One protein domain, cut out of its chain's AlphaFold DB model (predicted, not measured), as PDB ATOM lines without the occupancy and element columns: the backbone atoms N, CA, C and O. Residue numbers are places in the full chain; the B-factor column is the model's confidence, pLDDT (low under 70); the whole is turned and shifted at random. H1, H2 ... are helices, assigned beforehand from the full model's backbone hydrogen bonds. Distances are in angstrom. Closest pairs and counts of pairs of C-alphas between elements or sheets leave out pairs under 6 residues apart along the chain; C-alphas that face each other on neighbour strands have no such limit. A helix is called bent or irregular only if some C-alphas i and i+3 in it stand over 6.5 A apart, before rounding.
ATOM      1  N   ILE A 189      -4.980  64.607 -10.225       95.62
ATOM      2  CA  ILE A 189      -6.441  64.459 -10.340       95.62
ATOM      3  C   ILE A 189      -6.814  63.157 -11.080       95.62
ATOM      4  O   ILE A 189      -7.721  62.440 -10.658       95.62
ATOM      5  N   LEU A 190      -6.089  62.802 -12.150       95.44
ATOM      6  CA  LEU A 190      -6.286  61.522 -12.841       95.44
ATOM      7  C   LEU A 190      -5.798  60.346 -11.983       95.44
ATOM      8  O   LEU A 190      -6.491  59.333 -11.909       95.44
ATOM      9  N   ARG A 191      -4.665  60.483 -11.273       95.44
ATOM     10  CA  ARG A 191      -4.198  59.472 -10.305       95.44
ATOM     11  C   ARG A 191      -5.249  59.192  -9.227       95.44
ATOM     12  O   ARG A 191      -5.526  58.027  -8.967       95.44
ATOM     13  N   GLN A 192      -5.870  60.228  -8.660       96.44
ATOM     14  CA  GLN A 192      -6.955  60.108  -7.676       96.44
ATOM     15  C   GLN A 192      -8.162  59.356  -8.248       96.44
ATOM     16  O   GLN A 192      -8.545  58.323  -7.701       96.44
ATOM     17  N   SER A 193      -8.695  59.797  -9.391       96.69
ATOM     18  CA  SER A 193      -9.887  59.189  -9.998       96.69
ATOM     19  C   SER A 193      -9.676  57.723 -10.417       96.69
ATOM     20  O   SER A 193     -10.563  56.882 -10.229       96.69
ATOM     21  N   TYR A 194      -8.489  57.365 -10.920       96.50
ATOM     22  CA  TYR A 194      -8.165  55.970 -11.237       96.50
ATOM     23  C   TYR A 194      -7.871  55.119  -9.992       96.50
ATOM     24  O   TYR A 194      -8.233  53.943  -9.970       96.50
ATOM     25  N   ALA A 195      -7.257  55.685  -8.946       96.44
ATOM     26  CA  ALA A 195      -7.063  54.991  -7.672       96.44
ATOM     27  C   ALA A 195      -8.406  54.701  -6.981       96.44
ATOM     28  O   ALA A 195      -8.586  53.620  -6.430       96.44
ATOM     29  N   GLU A 196      -9.370  55.619  -7.061       95.75
ATOM     30  CA  GLU A 196     -10.744  55.409  -6.588       95.75
ATOM     31  C   GLU A 196     -11.455  54.314  -7.390       95.75
ATOM     32  O   GLU A 196     -11.966  53.370  -6.791       95.75
ATOM     33  N   THR A 197     -11.359  54.342  -8.724       95.62
ATOM     34  CA  THR A 197     -11.868  53.261  -9.594       95.62
ATOM     35  C   THR A 197     -11.268  51.894  -9.227       95.62
ATOM     36  O   THR A 197     -11.980  50.893  -9.152       95.62
ATOM     37  N   PHE A 198      -9.964  51.829  -8.951       95.62
ATOM     38  CA  PHE A 198      -9.312  50.601  -8.493       95.62
ATOM     39  C   PHE A 198      -9.815  50.147  -7.112       95.62
ATOM     40  O   PHE A 198     -10.080  48.959  -6.924       95.62
ATOM     41  N   VAL A 199      -9.970  51.060  -6.151       96.06
ATOM     42  CA  VAL A 199     -10.431  50.739  -4.788       96.06
ATOM     43  C   VAL A 199     -11.882  50.254  -4.773       96.06
ATOM     44  O   VAL A 199     -12.196  49.318  -4.040       96.06
ATOM     45  N   GLU A 200     -12.748  50.853  -5.588       95.31
ATOM     46  CA  GLU A 200     -14.171  50.520  -5.666       95.31
ATOM     47  C   GLU A 200     -14.412  49.167  -6.362       95.31
ATOM     48  O   GLU A 200     -15.084  48.299  -5.805       95.31
ATOM     49  N   TYR A 201     -13.823  48.949  -7.546       92.62
ATOM     50  CA  TYR A 201     -14.165  47.802  -8.403       92.62
ATOM     51  C   TYR A 201     -13.152  46.643  -8.372       92.62
ATOM     52  O   TYR A 201     -13.526  45.499  -8.645       92.62
ATOM     53  N   CYS A 202     -11.876  46.897  -8.057       93.12
ATOM     54  CA  CYS A 202     -10.801  45.902  -8.197       93.12
ATOM     55  C   CYS A 202     -10.243  45.409  -6.863       93.12
ATOM     56  O   CYS A 202     -10.060  44.204  -6.691       93.12
ATOM     57  N   TYR A 203      -9.973  46.311  -5.919       94.31
ATOM     58  CA  TYR A 203      -9.308  46.009  -4.649       94.31
ATOM     59  C   TYR A 203      -9.973  44.887  -3.819       94.31
ATOM     60  O   TYR A 203      -9.225  44.067  -3.282       94.31
ATOM     61  N   PRO A 204     -11.320  44.735  -3.762       92.56
ATOM     62  CA  PRO A 204     -11.964  43.608  -3.069       92.56
ATOM     63  C   PRO A 204     -11.536  42.221  -3.574       92.56
ATOM     64  O   PRO A 204     -11.601  41.240  -2.835       92.56
ATOM     65  N   TRP A 205     -11.083  42.142  -4.826       88.25
ATOM     66  CA  TRP A 205     -10.634  40.918  -5.489       88.25
ATOM     67  C   TRP A 205      -9.119  40.880  -5.738       88.25
ATOM     68  O   TRP A 205      -8.538  39.812  -5.920       88.25
ATOM     69  N   CYS A 206      -8.482  42.050  -5.766       92.75
ATOM     70  CA  CYS A 206      -7.094  42.261  -6.151       92.75
ATOM     71  C   CYS A 206      -6.395  43.263  -5.202       92.75
ATOM     72  O   CYS A 206      -6.031  44.367  -5.618       92.75
ATOM     73  N   PRO A 207      -6.195  42.916  -3.914       94.62
ATOM     74  CA  PRO A 207      -5.590  43.803  -2.918       94.62
ATOM     75  C   PRO A 207      -4.054  43.841  -3.056       94.62
ATOM     76  O   PRO A 207      -3.317  43.397  -2.177       94.62
ATOM     77  N   VAL A 208      -3.560  44.316  -4.205       95.75
ATOM     78  CA  VAL A 208      -2.131  44.284  -4.593       95.75
ATOM     79  C   VAL A 208      -1.409  45.631  -4.477       95.75
ATOM     80  O   VAL A 208      -0.227  45.714  -4.800       95.75
ATOM     81  N   VAL A 209      -2.107  46.673  -4.028       95.19
ATOM     82  CA  VAL A 209      -1.586  48.004  -3.675       95.19
ATOM     83  C   VAL A 209      -2.657  48.730  -2.847       95.19
ATOM     84  O   VAL A 209      -3.844  48.434  -3.004       95.19
ATOM     85  N   TYR A 210      -2.275  49.643  -1.952       93.69
ATOM     86  CA  TYR A 210      -3.222  50.459  -1.177       93.69
ATOM     87  C   TYR A 210      -3.528  51.794  -1.880       93.69
ATOM     88  O   TYR A 210      -2.760  52.241  -2.732       93.69
ATOM     89  N   ARG A 211      -4.641  52.461  -1.528       94.25
ATOM     90  CA  ARG A 211      -5.013  53.761  -2.129       94.25
ATOM     91  C   ARG A 211      -3.920  54.810  -1.929       94.25
ATOM     92  O   ARG A 211      -3.564  55.509  -2.869       94.25
ATOM     93  N   ASP A 212      -3.379  54.888  -0.720       94.25
ATOM     94  CA  ASP A 212      -2.432  55.939  -0.350       94.25
ATOM     95  C   ASP A 212      -1.057  55.716  -1.004       94.25
ATOM     96  O   ASP A 212      -0.418  56.674  -1.430       94.25
ATOM     97  N   ASP A 213      -0.662  54.457  -1.233       94.88
ATOM     98  CA  ASP A 213       0.531  54.093  -2.014       94.88
ATOM     99  C   ASP A 213       0.482  54.581  -3.474       94.88
ATOM    100  O   ASP A 213       1.525  54.815  -4.083       94.88
ATOM    101  N   LEU A 214      -0.713  54.742  -4.053       94.94
ATOM    102  CA  LEU A 214      -0.894  55.259  -5.416       94.94
ATOM    103  C   LEU A 214      -0.825  56.796  -5.492       94.94
ATOM    104  O   LEU A 214      -0.686  57.349  -6.589       94.94
ATOM    105  N   LEU A 215      -0.936  57.488  -4.351       95.50
ATOM    106  CA  LEU A 215      -1.140  58.938  -4.276       95.50
ATOM    107  C   LEU A 215      -0.025  59.689  -3.530       95.50
ATOM    108  O   LEU A 215       0.257  60.828  -3.889       95.50
ATOM    109  N   ASP A 216       0.626  59.079  -2.537       94.88
ATOM    110  CA  ASP A 216       1.783  59.661  -1.850       94.88
ATOM    111  C   ASP A 216       3.021  59.605  -2.754       94.88
ATOM    112  O   ASP A 216       3.589  58.537  -2.985       94.88
ATOM    113  N   ASP A 217       3.484  60.762  -3.228       91.94
ATOM    114  CA  ASP A 217       4.645  60.886  -4.120       91.94
ATOM    115  C   ASP A 217       5.974  60.413  -3.491       91.94
ATOM    116  O   ASP A 217       6.982  60.283  -4.185       91.94
ATOM    117  N   ARG A 218       6.014  60.080  -2.195       92.19
ATOM    118  CA  ARG A 218       7.159  59.390  -1.571       92.19
ATOM    119  C   ARG A 218       7.165  57.891  -1.892       92.19
ATOM    120  O   ARG A 218       8.240  57.282  -1.963       92.19
ATOM    121  N   SER A 219       5.994  57.298  -2.130       94.69
ATOM    122  CA  SER A 219       5.815  55.875  -2.427       94.69
ATOM    123  C   SER A 219       6.622  55.434  -3.662       94.69
ATOM    124  O   SER A 219       6.766  56.205  -4.618       94.69
ATOM    125  N   PRO A 220       7.167  54.200  -3.690       94.56
ATOM    126  CA  PRO A 220       7.708  53.617  -4.919       94.56
ATOM    127  C   PRO A 220       6.615  53.316  -5.957       94.56
ATOM    128  O   PRO A 220       6.930  53.181  -7.135       94.56
ATOM    129  N   PHE A 221       5.352  53.194  -5.533       95.69
ATOM    130  CA  PHE A 221       4.230  52.881  -6.411       95.69
ATOM    131  C   PHE A 221       3.768  54.141  -7.165       95.69
ATOM    132  O   PHE A 221       3.849  54.166  -8.392       95.69
ATOM    133  N   ALA A 222       3.392  55.214  -6.455       94.31
ATOM    134  CA  ALA A 222       2.954  56.487  -7.049       94.31
ATOM    135  C   ALA A 222       3.940  57.085  -8.076       94.31
ATOM    136  O   ALA A 222       3.522  57.550  -9.138       94.31
ATOM    137  N   ARG A 223       5.251  57.044  -7.788       94.06
ATOM    138  CA  ARG A 223       6.319  57.576  -8.666       94.06
ATOM    139  C   ARG A 223       6.606  56.735  -9.908       94.06
ATOM    140  O   ARG A 223       7.322  57.188 -10.797       94.06
ATOM    141  N   SER A 224       6.108  55.505  -9.980       96.00
ATOM    142  CA  SER A 224       6.417  54.628 -11.102       96.00
ATOM    143  C   SER A 224       5.594  55.008 -12.325       96.00
ATOM    144  O   SER A 224       4.397  54.728 -12.382       96.00
ATOM    145  N   LEU A 225       6.240  55.567 -13.353       96.00
ATOM    146  CA  LEU A 225       5.612  55.797 -14.660       96.00
ATOM    147  C   LEU A 225       4.936  54.525 -15.201       96.00
ATOM    148  O   LEU A 225       3.857  54.608 -15.783       96.00
ATOM    149  N   LEU A 226       5.535  53.346 -14.975       96.88
ATOM    150  CA  LEU A 226       4.967  52.060 -15.386       96.88
ATOM    151  C   LEU A 226       3.629  51.790 -14.678       96.88
ATOM    152  O   LEU A 226       2.651  51.428 -15.331       96.88
ATOM    153  N   LEU A 227       3.567  52.012 -13.361       96.81
ATOM    154  CA  LEU A 227       2.334  51.846 -12.591       96.81
ATOM    155  C   LEU A 227       1.295  52.928 -12.919       96.81
ATOM    156  O   LEU A 227       0.112  52.616 -13.007       96.81
ATOM    157  N   GLN A 228       1.722  54.170 -13.174       97.25
ATOM    158  CA  GLN A 228       0.842  55.262 -13.605       97.25
ATOM    159  C   GLN A 228       0.145  54.949 -14.941       97.25
ATOM    160  O   GLN A 228      -1.049  55.212 -15.083       97.25
ATOM    161  N   GLN A 229       0.841  54.341 -15.913       97.19
ATOM    162  CA  GLN A 229       0.178  53.877 -17.138       97.19
ATOM    163  C   GLN A 229      -0.728  52.660 -16.879       97.19
ATOM    164  O   GLN A 229      -1.794  52.567 -17.482       97.19
ATOM    165  N   ALA A 230      -0.360  51.756 -15.961       97.38
ATOM    166  CA  ALA A 230      -1.174  50.585 -15.625       97.38
ATOM    167  C   ALA A 230      -2.498  50.947 -14.917       97.38
ATOM    168  O   ALA A 230      -3.554  50.466 -15.324       97.38
ATOM    169  N   ILE A 231      -2.472  51.834 -13.912       96.75
ATOM    170  CA  ILE A 231      -3.689  52.339 -13.248       96.75
ATOM    171  C   ILE A 231      -4.533  53.188 -14.219       96.75
ATOM    172  O   ILE A 231      -5.759  53.105 -14.193       96.75
ATOM    173  N   GLY A 232      -3.895  53.927 -15.137       96.44
ATOM    174  CA  GLY A 232      -4.581  54.639 -16.218       96.44
ATOM    175  C   GLY A 232      -5.316  53.708 -17.178       96.44
ATOM    176  O   GLY A 232      -6.478  53.951 -17.504       96.44
ATOM    177  N   LEU A 233      -4.690  52.597 -17.579       96.19
ATOM    178  CA  LEU A 233      -5.336  51.566 -18.390       96.19
ATOM    179  C   LEU A 233      -6.506  50.903 -17.648       96.19
ATOM    180  O   LEU A 233      -7.576  50.748 -18.233       96.19
ATOM    181  N   LEU A 234      -6.329  50.554 -16.370       95.56
ATOM    182  CA  LEU A 234      -7.378  49.973 -15.526       95.56
ATOM    183  C   LEU A 234      -8.585  50.915 -15.424       95.56
ATOM    184  O   LEU A 234      -9.701  50.530 -15.778       95.56
ATOM    185  N   GLY A 235      -8.361  52.162 -15.002       95.00
ATOM    186  CA  GLY A 235      -9.422  53.150 -14.807       95.00
ATOM    187  C   GLY A 235     -10.197  53.429 -16.094       95.00
ATOM    188  O   GLY A 235     -11.418  53.298 -16.126       95.00
ATOM    189  N   THR A 236      -9.487  53.681 -17.199       94.88
ATOM    190  CA  THR A 236     -10.099  53.890 -18.528       94.88
ATOM    191  C   THR A 236     -10.723  52.632 -19.147       94.88
ATOM    192  O   THR A 236     -11.366  52.724 -20.196       94.88
ATOM    193  N   THR A 237     -10.582  51.457 -18.524       92.50
ATOM    194  CA  THR A 237     -11.258  50.214 -18.940       92.50
ATOM    195  C   THR A 237     -12.492  49.896 -18.105       92.50
ATOM    196  O   THR A 237     -13.449  49.359 -18.657       92.50
ATOM    197  N   ILE A 238     -12.512  50.262 -16.821       92.12
ATOM    198  CA  ILE A 238     -13.605  49.916 -15.900       92.12
ATOM    199  C   ILE A 238     -14.598  51.070 -15.727       92.12
ATOM    200  O   ILE A 238     -15.795  50.872 -15.912       92.12
ATOM    201  N   ASN A 239     -14.117  52.276 -15.413       92.50
ATOM    202  CA  ASN A 239     -14.955  53.460 -15.209       92.50
ATOM    203  C   ASN A 239     -14.238  54.713 -15.755       92.50
ATOM    204  O   ASN A 239     -13.520  55.389 -15.013       92.50
ATOM    205  N   PRO A 240     -14.362  55.012 -17.064       91.88
ATOM    206  CA  PRO A 240     -13.665  56.136 -17.681       91.88
ATOM    207  C   PRO A 240     -14.052  57.476 -17.027       91.88
ATOM    208  O   PRO A 240     -15.241  57.802 -16.954       91.88
ATOM    209  N   PRO A 241     -13.082  58.291 -16.573       90.38
ATOM    210  CA  PRO A 241     -13.380  59.545 -15.902       90.38
ATOM    211  C   PRO A 241     -13.979  60.553 -16.883       90.38
ATOM    212  O   PRO A 241     -13.579  60.642 -18.041       90.38
ATOM    213  N   ARG A 242     -14.887  61.401 -16.388       90.25
ATOM    214  CA  ARG A 242     -15.482  62.509 -17.167       90.25
ATOM    215  C   ARG A 242     -14.491  63.644 -17.479       90.25
ATOM    216  O   ARG A 242     -14.834  64.586 -18.183       90.25
ATOM    217  N   LEU A 243     -13.285  63.570 -16.918       91.88
ATOM    218  CA  LEU A 243     -12.170  64.480 -17.167       91.88
ATOM    219  C   LEU A 243     -11.494  64.149 -18.505       91.88
ATOM    220  O   LEU A 243     -11.543  63.007 -18.963       91.88
ATOM    221  N   SER A 244     -10.799  65.121 -19.100       92.44
ATOM    222  CA  SER A 244      -9.945  64.862 -20.264       92.44
ATOM    223  C   SER A 244      -8.854  63.847 -19.901       92.44
ATOM    224  O   SER A 244      -8.087  64.058 -18.959       92.44
ATOM    225  N   HIS A 245      -8.809  62.732 -20.629       91.88
ATOM    226  CA  HIS A 245      -7.903  61.615 -20.379       91.88
ATOM    227  C   HIS A 245      -7.388  61.005 -21.689       91.88
ATOM    228  O   HIS A 245      -7.909  61.274 -22.770       91.88
ATOM    229  N   GLN A 246      -6.330  60.198 -21.598       92.50
ATOM    230  CA  GLN A 246      -5.761  59.486 -22.743       92.50
ATOM    231  C   GLN A 246      -6.520  58.175 -22.979       92.50
ATOM    232  O   GLN A 246      -6.908  57.500 -22.027       92.50
ATOM    233  N   ALA A 247      -6.713  57.787 -24.240       90.81
ATOM    234  CA  ALA A 247      -7.392  56.536 -24.571       90.81
ATOM    235  C   ALA A 247      -6.634  55.312 -24.016       90.81
ATOM    236  O   ALA A 247      -5.400  55.295 -24.006       90.81
ATOM    237  N   ARG A 248      -7.370  54.251 -23.642       90.50
ATOM    238  CA  ARG A 248      -6.833  52.959 -23.150       90.50
ATOM    239  C   ARG A 248      -5.569  52.515 -23.892       90.50
ATOM    240  O   ARG A 248      -4.537  52.231 -23.295       90.50
ATOM    241  N   ARG A 249      -5.639  52.511 -25.223       89.44
ATOM    242  CA  ARG A 249      -4.563  52.072 -26.117       89.44
ATOM    243  C   ARG A 249      -3.266  52.871 -25.937       89.44
ATOM    244  O   ARG A 249      -2.194  52.279 -25.940       89.44
ATOM    245  N   VAL A 250      -3.354  54.181 -25.693       91.44
ATOM    246  CA  VAL A 250      -2.191  55.046 -25.424       91.44
ATOM    247  C   VAL A 250      -1.525  54.667 -24.099       91.44
ATOM    248  O   VAL A 250      -0.299  54.576 -24.040       91.44
ATOM    249  N   HIS A 251      -2.309  54.389 -23.051       94.06
ATOM    250  CA  HIS A 251      -1.775  53.889 -21.781       94.06
ATOM    251  C   HIS A 251      -1.095  52.519 -21.946       94.06
ATOM    252  O   HIS A 251       0.013  52.330 -21.446       94.06
ATOM    253  N   TYR A 252      -1.691  51.589 -22.701       94.12
ATOM    254  CA  TYR A 252      -1.106  50.263 -22.928       94.12
ATOM    255  C   TYR A 252       0.191  50.287 -23.760       94.12
ATOM    256  O   TYR A 252       1.179  49.659 -23.379       94.12
ATOM    257  N   GLU A 253       0.241  51.036 -24.865       92.69
ATOM    258  CA  GLU A 253       1.465  51.139 -25.675       92.69
ATOM    259  C   GLU A 253       2.605  51.816 -24.888       92.69
ATOM    260  O   GLU A 253       3.749  51.357 -24.924       92.69
ATOM    261  N   ARG A 254       2.297  52.836 -24.071       94.25
ATOM    262  CA  ARG A 254       3.269  53.441 -23.141       94.25
ATOM    263  C   ARG A 254       3.733  52.460 -22.062       94.25
ATOM    264  O   ARG A 254       4.928  52.404 -21.776       94.25
ATOM    265  N   PHE A 255       2.823  51.669 -21.489       95.56
ATOM    266  CA  PHE A 255       3.154  50.608 -20.532       95.56
ATOM    267  C   PHE A 255       4.126  49.587 -21.143       95.56
ATOM    268  O   PHE A 255       5.150  49.288 -20.528       95.56
ATOM    269  N   LYS A 256       3.875  49.120 -22.376       93.38
ATOM    270  CA  LYS A 256       4.796  48.231 -23.103       93.38
ATOM    271  C   LYS A 256       6.179  48.843 -23.266       93.38
ATOM    272  O   LYS A 256       7.165  48.196 -22.912       93.38
ATOM    273  N   VAL A 257       6.269  50.080 -23.758       93.38
ATOM    274  CA  VAL A 257       7.558  50.768 -23.939       93.38
ATOM    275  C   VAL A 257       8.317  50.850 -22.611       93.38
ATOM    276  O   VAL A 257       9.481  50.455 -22.564       93.38
ATOM    277  N   LEU A 258       7.667  51.258 -21.516       94.31
ATOM    278  CA  LEU A 258       8.275  51.337 -20.177       94.31
ATOM    279  C   LEU A 258       8.696  49.967 -19.614       94.31
ATOM    280  O   LEU A 258       9.719  49.866 -18.933       94.31
ATOM    281  N   PHE A 259       7.930  48.910 -19.896       94.81
ATOM    282  CA  PHE A 259       8.230  47.556 -19.435       94.81
ATOM    283  C   PHE A 259       9.413  46.935 -20.189       94.81
ATOM    284  O   PHE A 259      10.324  46.394 -19.561       94.81
ATOM    285  N   HIS A 260       9.420  47.032 -21.522       93.06
ATOM    286  CA  HIS A 260      10.462  46.452 -22.375       93.06
ATOM    287  C   HIS A 260      11.783  47.232 -22.327       93.06
ATOM    288  O   HIS A 260      12.842  46.617 -22.405       93.06
ATOM    289  N   SER A 261      11.742  48.552 -22.112       91.69
ATOM    290  CA  SER A 261      12.940  49.361 -21.825       91.69
ATOM    291  C   SER A 261      13.486  49.181 -20.401       91.69
ATOM    292  O   SER A 261      14.522  49.753 -20.071       91.69
ATOM    293  N   ASN A 262      12.823  48.378 -19.554       90.94
ATOM    294  CA  ASN A 262      13.244  48.084 -18.180       90.94
ATOM    295  C   ASN A 262      13.441  49.359 -17.321       90.94
ATOM    296  O   ASN A 262      14.328  49.422 -16.469       90.94
ATOM    297  N   MET A 263      12.608  50.383 -17.555       90.25
ATOM    298  CA  MET A 263      12.689  51.680 -16.868       90.25
ATOM    299  C   MET A 263      12.351  51.575 -15.378       90.25
ATOM    300  O   MET A 263      13.009  52.202 -14.547       90.25
ATOM    301  N   GLU A 264      11.357  50.755 -15.023       94.50
ATOM    302  CA  GLU A 264      11.060  50.453 -13.623       94.50
ATOM    303  C   GLU A 264      12.068  49.437 -13.071       94.50
ATOM    304  O   GLU A 264      12.170  48.310 -13.562       94.50
ATOM    305  N   ARG A 265      12.797  49.828 -12.021       93.81
ATOM    306  CA  ARG A 265      13.851  49.010 -11.401       93.81
ATOM    307  C   ARG A 265      13.337  48.147 -10.251       93.81
ATOM    308  O   ARG A 265      13.965  47.140  -9.938       93.81
ATOM    309  N   ASN A 266      12.222  48.508  -9.613       95.44
ATOM    310  CA  ASN A 266      11.649  47.739  -8.514       95.44
ATOM    311  C   ASN A 266      10.793  46.576  -9.063       95.44
ATOM    312  O   ASN A 266       9.709  46.813  -9.604       95.44
ATOM    313  N   PRO A 267      11.218  45.305  -8.914       95.44
ATOM    314  CA  PRO A 267      10.484  44.174  -9.479       95.44
ATOM    315  C   PRO A 267       9.110  43.978  -8.826       95.44
ATOM    316  O   PRO A 267       8.202  43.479  -9.485       95.44
ATOM    317  N   LEU A 268       8.920  44.424  -7.576       96.31
ATOM    318  CA  LEU A 268       7.609  44.425  -6.926       96.31
ATOM    319  C   LEU A 268       6.622  45.313  -7.693       96.31
ATOM    320  O   LEU A 268       5.526  44.870  -8.029       96.31
ATOM    321  N   VAL A 269       7.035  46.540  -8.028       97.19
ATOM    322  CA  VAL A 269       6.206  47.502  -8.766       97.19
ATOM    323  C   VAL A 269       5.923  47.000 -10.181       97.19
ATOM    324  O   VAL A 269       4.789  47.103 -10.636       97.19
ATOM    325  N   ARG A 270       6.896  46.358 -10.849       96.94
ATOM    326  CA  ARG A 270       6.665  45.681 -12.142       96.94
ATOM    327  C   ARG A 270       5.581  44.609 -12.045       96.94
ATOM    328  O   ARG A 270       4.687  44.591 -12.882       96.94
ATOM    329  N   ILE A 271       5.641  43.734 -11.038       97.50
ATOM    330  CA  ILE A 271       4.641  42.672 -10.835       97.50
ATOM    331  C   ILE A 271       3.259  43.276 -10.576       97.50
ATOM    332  O   ILE A 271       2.299  42.880 -11.232       97.50
ATOM    333  N   VAL A 272       3.156  44.261  -9.677       97.31
ATOM    334  CA  VAL A 272       1.890  44.954  -9.388       97.31
ATOM    335  C   VAL A 272       1.341  45.639 -10.645       97.31
ATOM    336  O   VAL A 272       0.162  45.488 -10.945       97.31
ATOM    337  N   ALA A 273       2.181  46.304 -11.441       97.50
ATOM    338  CA  ALA A 273       1.750  46.964 -12.671       97.50
ATOM    339  C   ALA A 273       1.249  45.974 -13.741       97.50
ATOM    340  O   ALA A 273       0.239  46.250 -14.385       97.50
ATOM    341  N   ILE A 274       1.869  44.793 -13.885       96.50
ATOM    342  CA  ILE A 274       1.338  43.724 -14.756       96.50
ATOM    343  C   ILE A 274      -0.002  43.178 -14.223       96.50
ATOM    344  O   ILE A 274      -0.867  42.789 -15.004       96.50
ATOM    345  N   ILE A 275      -0.208  43.149 -12.903       95.94
ATOM    346  CA  ILE A 275      -1.489  42.728 -12.317       95.94
ATOM    347  C   ILE A 275      -2.579  43.784 -12.549       95.94
ATOM    348  O   ILE A 275      -3.709  43.416 -12.853       95.94
ATOM    349  N   LEU A 276      -2.270  45.082 -12.465       95.06
ATOM    350  CA  LEU A 276      -3.266  46.136 -12.701       95.06
ATOM    351  C   LEU A 276      -3.785  46.168 -14.147       95.06
ATOM    352  O   LEU A 276      -4.940  46.524 -14.362       95.06
ATOM    353  N   ILE A 277      -3.009  45.727 -15.141       94.25
ATOM    354  CA  ILE A 277      -3.520  45.629 -16.521       94.25
ATOM    355  C   ILE A 277      -4.467  44.432 -16.755       94.25
ATOM    356  O   ILE A 277      -4.954  44.273 -17.870       94.25
ATOM    357  N   TYR A 278      -4.790  43.625 -15.727       90.50
ATOM    358  CA  TYR A 278      -5.545  42.366 -15.870       90.50
ATOM    359  C   TYR A 278      -6.920  42.498 -16.548       90.50
ATOM    360  O   TYR A 278      -7.408  41.561 -17.180       90.50
ATOM    361  N   TRP A 279      -7.553  43.664 -16.429       87.19
ATOM    362  CA  TRP A 279      -8.873  43.949 -16.992       87.19
ATOM    363  C   TRP A 279      -8.835  44.324 -18.482       87.19
ATOM    364  O   TRP A 279      -9.876  44.664 -19.038       87.19
ATOM    365  N   TRP A 280      -7.680  44.225 -19.148       88.12
ATOM    366  CA  TRP A 280      -7.505  44.565 -20.561       88.12
ATOM    367  C   TRP A 280      -6.787  43.452 -21.351       88.12
ATOM    368  O   TRP A 280      -5.965  42.711 -20.824       88.12
ATOM    369  N   SER A 281      -7.091  43.332 -22.644       84.19
ATOM    370  CA  SER A 281      -6.422  42.436 -23.603       84.19
ATOM    371  C   SER A 281      -6.423  43.114 -24.971       84.19
ATOM    372  O   SER A 281      -7.425  43.736 -25.316       84.19
ATOM    373  N   ALA A 282      -5.365  42.992 -25.780       77.31
ATOM    374  CA  ALA A 282      -5.320  43.648 -27.098       77.31
ATOM    375  C   ALA A 282      -6.183  42.970 -28.175       77.31
ATOM    376  O   ALA A 282      -6.346  43.505 -29.271       77.31
ATOM    377  N   GLY A 283      -6.707  41.780 -27.888       72.75
ATOM    378  CA  GLY A 283      -7.564  41.042 -28.802       72.75
ATOM    379  C   GLY A 283      -8.308  39.889 -28.125       72.75
ATOM    380  O   GLY A 283      -8.077  39.616 -26.938       72.75
ATOM    381  N   PRO A 284      -9.198  39.212 -28.876       73.44
ATOM    382  CA  PRO A 284     -10.019  38.121 -28.363       73.44
ATOM    383  C   PRO A 284      -9.180  36.919 -27.897       73.44
ATOM    384  O   PRO A 284      -8.125  36.647 -28.479       73.44
ATOM    385  N   PRO A 285      -9.672  36.108 -26.939       69.25
ATOM    386  CA  PRO A 285      -8.970  34.924 -26.417       69.25
ATOM    387  C   PRO A 285      -8.765  33.807 -27.459       69.25
ATOM    388  O   PRO A 285      -8.140  32.792 -27.162       69.25
ATOM    389  N   SER A 286      -9.313  33.964 -28.666       74.00
ATOM    390  CA  SER A 286      -9.101  33.067 -29.801       74.00
ATOM    391  C   SER A 286      -7.746  33.250 -30.483       74.00
ATOM    392  O   SER A 286      -7.308  32.340 -31.176       74.00
ATOM    393  N   VAL A 287      -7.108  34.417 -30.331       77.31
ATOM    394  CA  VAL A 287      -5.843  34.752 -30.994       77.31
ATOM    395  C   VAL A 287      -4.707  34.651 -29.983       77.31
ATOM    396  O   VAL A 287      -4.683  35.367 -28.981       77.31
ATOM    397  N   VAL A 288      -3.731  33.784 -30.255       80.19
ATOM    398  CA  VAL A 288      -2.506  33.714 -29.451       80.19
ATOM    399  C   VAL A 288      -1.668  34.959 -29.737       80.19
ATOM    400  O   VAL A 288      -1.134  35.117 -30.830       80.19
ATOM    401  N   SER A 289      -1.555  35.847 -28.749       83.06
ATOM    402  CA  SER A 289      -0.738  37.061 -28.826       83.06
ATOM    403  C   SER A 289       0.078  37.261 -27.552       83.06
ATOM    404  O   SER A 289      -0.347  36.873 -26.459       83.06
ATOM    405  N   MET A 290       1.235  37.910 -27.684       83.75
ATOM    406  CA  MET A 290       1.997  38.418 -26.540       83.75
ATOM    407  C   MET A 290       1.237  39.555 -25.839       83.75
ATOM    408  O   MET A 290       1.281  39.667 -24.625       83.75
ATOM    409  N   ASP A 291       0.407  40.309 -26.561       85.31
ATOM    410  CA  ASP A 291      -0.488  41.314 -25.979       85.31
ATOM    411  C   ASP A 291      -1.763  40.728 -25.319       85.31
ATOM    412  O   ASP A 291      -2.735  41.449 -25.071       85.31
ATOM    413  N   SER A 292      -1.803  39.413 -25.068       87.00
ATOM    414  CA  SER A 292      -2.941  38.744 -24.427       87.00
ATOM    415  C   SER A 292      -2.820  38.720 -22.904       87.00
ATOM    416  O   SER A 292      -1.735  38.571 -22.334       87.00
ATOM    417  N   GLN A 293      -3.964  38.763 -22.221       85.69
ATOM    418  CA  GLN A 293      -3.996  38.768 -20.758       85.69
ATOM    419  C   GLN A 293      -3.366  37.511 -20.116       85.69
ATOM    420  O   GLN A 293      -2.780  37.563 -19.029       85.69
ATOM    421  N   TYR A 294      -3.418  36.371 -20.806       85.75
ATOM    422  CA  TYR A 294      -2.769  35.131 -20.370       85.75
ATOM    423  C   TYR A 294      -1.236  35.229 -20.376       85.75
ATOM    424  O   TYR A 294      -0.583  34.672 -19.489       85.75
ATOM    425  N   TRP A 295      -0.656  35.947 -21.343       91.19
ATOM    426  CA  TRP A 295       0.791  36.148 -21.457       91.19
ATOM    427  C   TRP A 295       1.311  37.045 -20.328       91.19
ATOM    428  O   TRP A 295       2.200  36.636 -19.579       91.19
ATOM    429  N   TRP A 296       0.667  38.195 -20.109       93.81
ATOM    430  CA  TRP A 296       0.968  39.098 -18.994       93.81
ATOM    431  C   TRP A 296       0.839  38.409 -17.629       93.81
ATOM    432  O   TRP A 296       1.781  38.433 -16.832       93.81
ATOM    433  N   THR A 297      -0.261  37.686 -17.389       92.38
ATOM    434  CA  THR A 297      -0.446  36.885 -16.161       92.38
ATOM    435  C   THR A 297       0.706  35.887 -15.968       92.38
ATOM    436  O   THR A 297       1.249  35.765 -14.869       92.38
ATOM    437  N   SER A 298       1.135  35.215 -17.043       93.25
ATOM    438  CA  SER A 298       2.236  34.242 -17.022       93.25
ATOM    439  C   SER A 298       3.596  34.864 -16.684       93.25
ATOM    440  O   SER A 298       4.407  34.220 -16.016       93.25
ATOM    441  N   ILE A 299       3.855  36.106 -17.106       95.25
ATOM    442  CA  ILE A 299       5.076  36.850 -16.754       95.25
ATOM    443  C   ILE A 299       5.051  37.273 -15.285       95.25
ATOM    444  O   ILE A 299       6.033  37.046 -14.577       95.25
ATOM    445  N   ALA A 300       3.934  37.822 -14.799       96.69
ATOM    446  CA  ALA A 300       3.817  38.263 -13.408       96.69
ATOM    447  C   ALA A 300       4.086  37.123 -12.408       96.69
ATOM    448  O   ALA A 300       4.757  37.335 -11.400       96.69
ATOM    449  N   ILE A 301       3.643  35.897 -12.714       96.44
ATOM    450  CA  ILE A 301       3.922  34.699 -11.899       96.44
ATOM    451  C   ILE A 301       5.408  34.347 -11.898       96.44
ATOM    452  O   ILE A 301       5.951  34.060 -10.835       96.44
ATOM    453  N   ARG A 302       6.069  34.371 -13.062       96.75
ATOM    454  CA  ARG A 302       7.500  34.048 -13.179       96.75
ATOM    455  C   ARG A 302       8.346  35.036 -12.376       96.75
ATOM    456  O   ARG A 302       9.137  34.604 -11.546       96.75
ATOM    457  N   LEU A 303       8.085  36.335 -12.523       96.94
ATOM    458  CA  LEU A 303       8.735  37.391 -11.738       96.94
ATOM    459  C   LEU A 303       8.436  37.255 -10.229       96.94
ATOM    460  O   LEU A 303       9.332  37.392  -9.398       96.94
ATOM    461  N   ALA A 304       7.194  36.927  -9.853       97.19
ATOM    462  CA  ALA A 304       6.813  36.669  -8.461       97.19
ATOM    463  C   ALA A 304       7.486  35.415  -7.874       97.19
ATOM    464  O   ALA A 304       7.770  35.362  -6.673       97.19
ATOM    465  N   GLN A 305       7.762  34.401  -8.696       96.88
ATOM    466  CA  GLN A 305       8.535  33.227  -8.298       96.88
ATOM    467  C   GLN A 305      10.018  33.573  -8.124       96.88
ATOM    468  O   GLN A 305      10.586  33.222  -7.091       96.88
ATOM    469  N   GLU A 306      10.592  34.316  -9.070       96.69
ATOM    470  CA  GLU A 306      11.985  34.776  -9.097       96.69
ATOM    471  C   GLU A 306      12.351  35.620  -7.866       96.69
ATOM    472  O   GLU A 306      13.286  35.279  -7.145       96.69
ATOM    473  N   ILE A 307      11.560  36.650  -7.528       95.12
ATOM    474  CA  ILE A 307      11.788  37.449  -6.305       95.12
ATOM    475  C   ILE A 307      11.258  36.781  -5.022       95.12
ATOM    476  O   ILE A 307      11.297  37.368  -3.934       95.12
ATOM    477  N   GLY A 308      10.765  35.545  -5.139       95.06
ATOM    478  CA  GLY A 308      10.409  34.687  -4.018       95.06
ATOM    479  C   GLY A 308       9.099  35.029  -3.306       95.06
ATOM    480  O   GLY A 308       8.953  34.608  -2.163       95.06
ATOM    481  N   LEU A 309       8.149  35.758  -3.913       95.38
ATOM    482  CA  LEU A 309       6.848  36.105  -3.293       95.38
ATOM    483  C   LEU A 309       6.044  34.868  -2.858       95.38
ATOM    484  O   LEU A 309       5.286  34.925  -1.897       95.38
ATOM    485  N   HIS A 310       6.264  33.737  -3.535       94.06
ATOM    486  CA  HIS A 310       5.689  32.426  -3.215       94.06
ATOM    487  C   HIS A 310       6.169  31.813  -1.883       94.06
ATOM    488  O   HIS A 310       5.691  30.744  -1.504       94.06
ATOM    489  N   ARG A 311       7.137  32.438  -1.199       93.00
ATOM    490  CA  ARG A 311       7.691  31.994   0.088       93.00
ATOM    491  C   ARG A 311       7.327  32.977   1.190       93.00
ATOM    492  O   ARG A 311       7.298  34.192   0.974       93.00
ATOM    493  N   GLU A 312       7.108  32.463   2.392       89.44
ATOM    494  CA  GLU A 312       6.981  33.315   3.571       89.44
ATOM    495  C   GLU A 312       8.301  34.057   3.828       89.44
ATOM    496  O   GLU A 312       9.378  33.530   3.547       89.44
ATOM    497  N   ALA A 313       8.218  35.305   4.297       89.31
ATOM    498  CA  ALA A 313       9.405  36.082   4.638       89.31
ATOM    499  C   ALA A 313       9.944  35.631   6.002       89.31
ATOM    500  O   ALA A 313       9.174  35.499   6.956       89.31
ATOM    501  N   THR A 314      11.255  35.422   6.103       89.06
ATOM    502  CA  THR A 314      11.901  35.040   7.367       89.06
ATOM    503  C   THR A 314      11.864  36.222   8.349       89.06
ATOM    504  O   THR A 314      12.070  37.361   7.922       89.06
ATOM    505  N   PRO A 315      11.644  36.011   9.663       86.62
ATOM    506  CA  PRO A 315      11.806  37.070  10.657       86.62
ATOM    507  C   PRO A 315      13.186  37.739  10.541       86.62
ATOM    508  O   PRO A 315      14.204  37.054  10.474       86.62
ATOM    509  N   GLY A 316      13.217  39.072  10.475       84.25
ATOM    510  CA  GLY A 316      14.448  39.848  10.270       84.25
ATOM    511  C   GLY A 316      14.949  39.938   8.819       84.25
ATOM    512  O   GLY A 316      15.960  40.594   8.577       84.25
ATOM    513  N   GLN A 317      14.267  39.334   7.838       88.50
ATOM    514  CA  GLN A 317      14.620  39.480   6.424       88.50
ATOM    515  C   GLN A 317      14.437  40.929   5.944       88.50
ATOM    516  O   GLN A 317      13.377  41.528   6.131       88.50
ATOM    517  N   THR A 318      15.440  41.468   5.247       89.31
ATOM    518  CA  THR A 318      15.338  42.760   4.561       89.31
ATOM    519  C   THR A 318      14.351  42.678   3.391       89.31
ATOM    520  O   THR A 318      14.483  41.849   2.488       89.31
ATOM    521  N   LEU A 319      13.337  43.543   3.418       90.44
ATOM    522  CA  LEU A 319      12.319  43.669   2.373       90.44
ATOM    523  C   LEU A 319      12.654  44.846   1.440       90.44
ATOM    524  O   LEU A 319      13.361  45.776   1.833       90.44
ATOM    525  N   ARG A 320      12.173  44.812   0.191       90.69
ATOM    526  CA  ARG A 320      12.365  45.913  -0.772       90.69
ATOM    527  C   ARG A 320      11.537  47.144  -0.393       90.69
ATOM    528  O   ARG A 320      10.595  47.073   0.391       90.69
ATOM    529  N   LEU A 321      11.845  48.283  -1.014       91.25
ATOM    530  CA  LEU A 321      11.046  49.499  -0.870       91.25
ATOM    531  C   LEU A 321       9.593  49.237  -1.320       91.25
ATOM    532  O   LEU A 321       9.363  48.829  -2.461       91.25
ATOM    533  N   GLY A 322       8.634  49.455  -0.414       88.75
ATOM    534  CA  GLY A 322       7.208  49.147  -0.608       88.75
ATOM    535  C   GLY A 322       6.812  47.681  -0.372       88.75
ATOM    536  O   GLY A 322       5.644  47.340  -0.518       88.75
ATOM    537  N   GLU A 323       7.741  46.790  -0.012       93.69
ATOM    538  CA  GLU A 323       7.456  45.369   0.210       93.69
ATOM    539  C   GLU A 323       7.085  45.093   1.676       93.69
ATOM    540  O   GLU A 323       7.873  45.339   2.586       93.69
ATOM    541  N   THR A 324       5.902  44.517   1.918       93.12
ATOM    542  CA  THR A 324       5.477  44.042   3.248       93.12
ATOM    543  C   THR A 324       5.143  42.551   3.221       93.12
ATOM    544  O   THR A 324       4.748  42.003   2.189       93.12
ATOM    545  N   ALA A 325       5.263  41.866   4.363       92.06
ATOM    546  CA  ALA A 325       4.934  40.439   4.469       92.06
ATOM    547  C   ALA A 325       3.461  40.128   4.122       92.06
ATOM    548  O   ALA A 325       3.163  39.051   3.603       92.06
ATOM    549  N   THR A 326       2.548  41.073   4.366       92.88
ATOM    550  CA  THR A 326       1.141  40.991   3.943       92.88
ATOM    551  C   THR A 326       1.024  41.121   2.427       92.88
ATOM    552  O   THR A 326       0.482  40.226   1.780       92.88
ATOM    553  N   LEU A 327       1.614  42.169   1.842       93.81
ATOM    554  CA  LEU A 327       1.543  42.444   0.406       93.81
ATOM    555  C   LEU A 327       2.132  41.303  -0.442       93.81
ATOM    556  O   LEU A 327       1.535  40.915  -1.446       93.81
ATOM    557  N   ARG A 328       3.245  40.698   0.002       95.12
ATOM    558  CA  ARG A 328       3.834  39.493  -0.618       95.12
ATOM    559  C   ARG A 328       2.807  38.361  -0.750       95.12
ATOM    560  O   ARG A 328       2.668  37.787  -1.830       95.12
ATOM    561  N   ARG A 329       2.050  38.075   0.322       94.62
ATOM    562  CA  ARG A 329       0.983  37.058   0.319       94.62
ATOM    563  C   ARG A 329      -0.186  37.470  -0.580       94.62
ATOM    564  O   ARG A 329      -0.650  36.640  -1.356       94.62
ATOM    565  N   CYS A 330      -0.638  38.725  -0.522       95.44
ATOM    566  CA  CYS A 330      -1.742  39.230  -1.347       95.44
ATOM    567  C   CYS A 330      -1.448  39.119  -2.852       95.44
ATOM    568  O   CYS A 330      -2.257  38.560  -3.595       95.44
ATOM    569  N   ILE A 331      -0.268  39.569  -3.296       96.00
ATOM    570  CA  ILE A 331       0.186  39.449  -4.691       96.00
ATOM    571  C   ILE A 331       0.259  37.977  -5.117       96.00
ATOM    572  O   ILE A 331      -0.281  37.611  -6.163       96.00
ATOM    573  N   TRP A 332       0.881  37.116  -4.302       96.44
ATOM    574  CA  TRP A 332       1.015  35.695  -4.629       96.44
ATOM    575  C   TRP A 332      -0.340  34.989  -4.759       96.44
ATOM    576  O   TRP A 332      -0.570  34.300  -5.754       96.44
ATOM    577  N   TRP A 333      -1.258  35.178  -3.806       94.69
ATOM    578  CA  TRP A 333      -2.568  34.522  -3.845       94.69
ATOM    579  C   TRP A 333      -3.475  35.062  -4.954       94.69
ATOM    580  O   TRP A 333      -4.174  34.268  -5.584       94.69
ATOM    581  N   THR A 334      -3.399  36.361  -5.263       94.38
ATOM    582  CA  THR A 334      -4.080  36.960  -6.424       94.38
ATOM    583  C   THR A 334      -3.643  36.250  -7.709       94.38
ATOM    584  O   THR A 334      -4.468  35.645  -8.389       94.38
ATOM    585  N   LEU A 335      -2.333  36.208  -7.989       93.81
ATOM    586  CA  LEU A 335      -1.772  35.523  -9.163       93.81
ATOM    587  C   LEU A 335      -2.118  34.022  -9.198       93.81
ATOM    588  O   LEU A 335      -2.498  33.477 -10.240       93.81
ATOM    589  N   PHE A 336      -2.018  33.344  -8.053       91.44
ATOM    590  CA  PHE A 336      -2.314  31.918  -7.918       91.44
ATOM    591  C   PHE A 336      -3.775  31.579  -8.254       91.44
ATOM    592  O   PHE A 336      -4.039  30.500  -8.791       91.44
ATOM    593  N   VAL A 337      -4.722  32.477  -7.976       88.00
ATOM    594  CA  VAL A 337      -6.136  32.285  -8.324       88.00
ATOM    595  C   VAL A 337      -6.437  32.751  -9.754       88.00
ATOM    596  O   VAL A 337      -7.119  32.014 -10.468       88.00
ATOM    597  N   SER A 338      -5.846  33.856 -10.233       83.25
ATOM    598  CA  SER A 338      -5.968  34.327 -11.630       83.25
ATOM    599  C   SER A 338      -5.642  33.241 -12.667       83.25
ATOM    600  O   SER A 338      -6.300  33.143 -13.698       83.25
ATOM    601  N   THR A 339      -4.659  32.373 -12.390       81.00
ATOM    602  CA  THR A 339      -4.332  31.221 -13.267       81.00
ATOM    603  C   THR A 339      -5.405  30.141 -13.351       81.00
ATOM    604  O   THR A 339      -5.456  29.406 -14.336       81.00
ATOM    605  N   ARG A 340      -6.214  29.982 -12.301       75.06
ATOM    606  CA  ARG A 340      -7.147  28.855 -12.129       75.06
ATOM    607  C   ARG A 340      -8.576  29.228 -12.492       75.06
ATOM    608  O   ARG A 340      -9.325  28.370 -12.950       75.06
TER     609      ARG A 340
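Overview. This is residues 189 to 340 of the 347 residues of the protein "Zn(2)-C6 fungal-type domain-containing protein" of Cladophialophora immunda (UniProt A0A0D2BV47). H4 runs through the middle of a helical domain, between H2 and H5; H1 and H3 pack on H2, H6 on H5. The printed part has 152 residues, with six named helices, H1 to H6, and no named strand: all helix, compact, radius of gyration of the C-alphas 14.8 A, spans 46 by 37 by 31 A.

Along the chain. H1, residues 189 to 201, begins at C-alpha (-6.441, 64.459, -10.340). H2 is residues 225 to 238, H3 residues 248 to 260, H4 residues 267 to 279, 20.8 A long and irregular, with C-alphas 276 and 279 7.4 A apart, H5 residues 293 to 306, and H6 residues 325 to 338, where C-alpha 338 is at (-5.968, 34.327, -11.630).

Arrangement. H2, the hub, touches H1, H3 and H4; its closest C-alphas to H1 are Gly 235 and Tyr 194, 4.7 A. H4, H5 and H6 form an up and down bundle, each running against the one before. Backbone O i to N i+4 pairs are within hydrogen-bond range throughout H1, H2, H3 and H5, 7 of 9 in H4, 9 of 10 in H6.

Size, cuts and confidence. The printed part has no cut. Links H1 to H2, H4 to H5 and H5 to H6 are long. Residue 285 is under pLDDT 70.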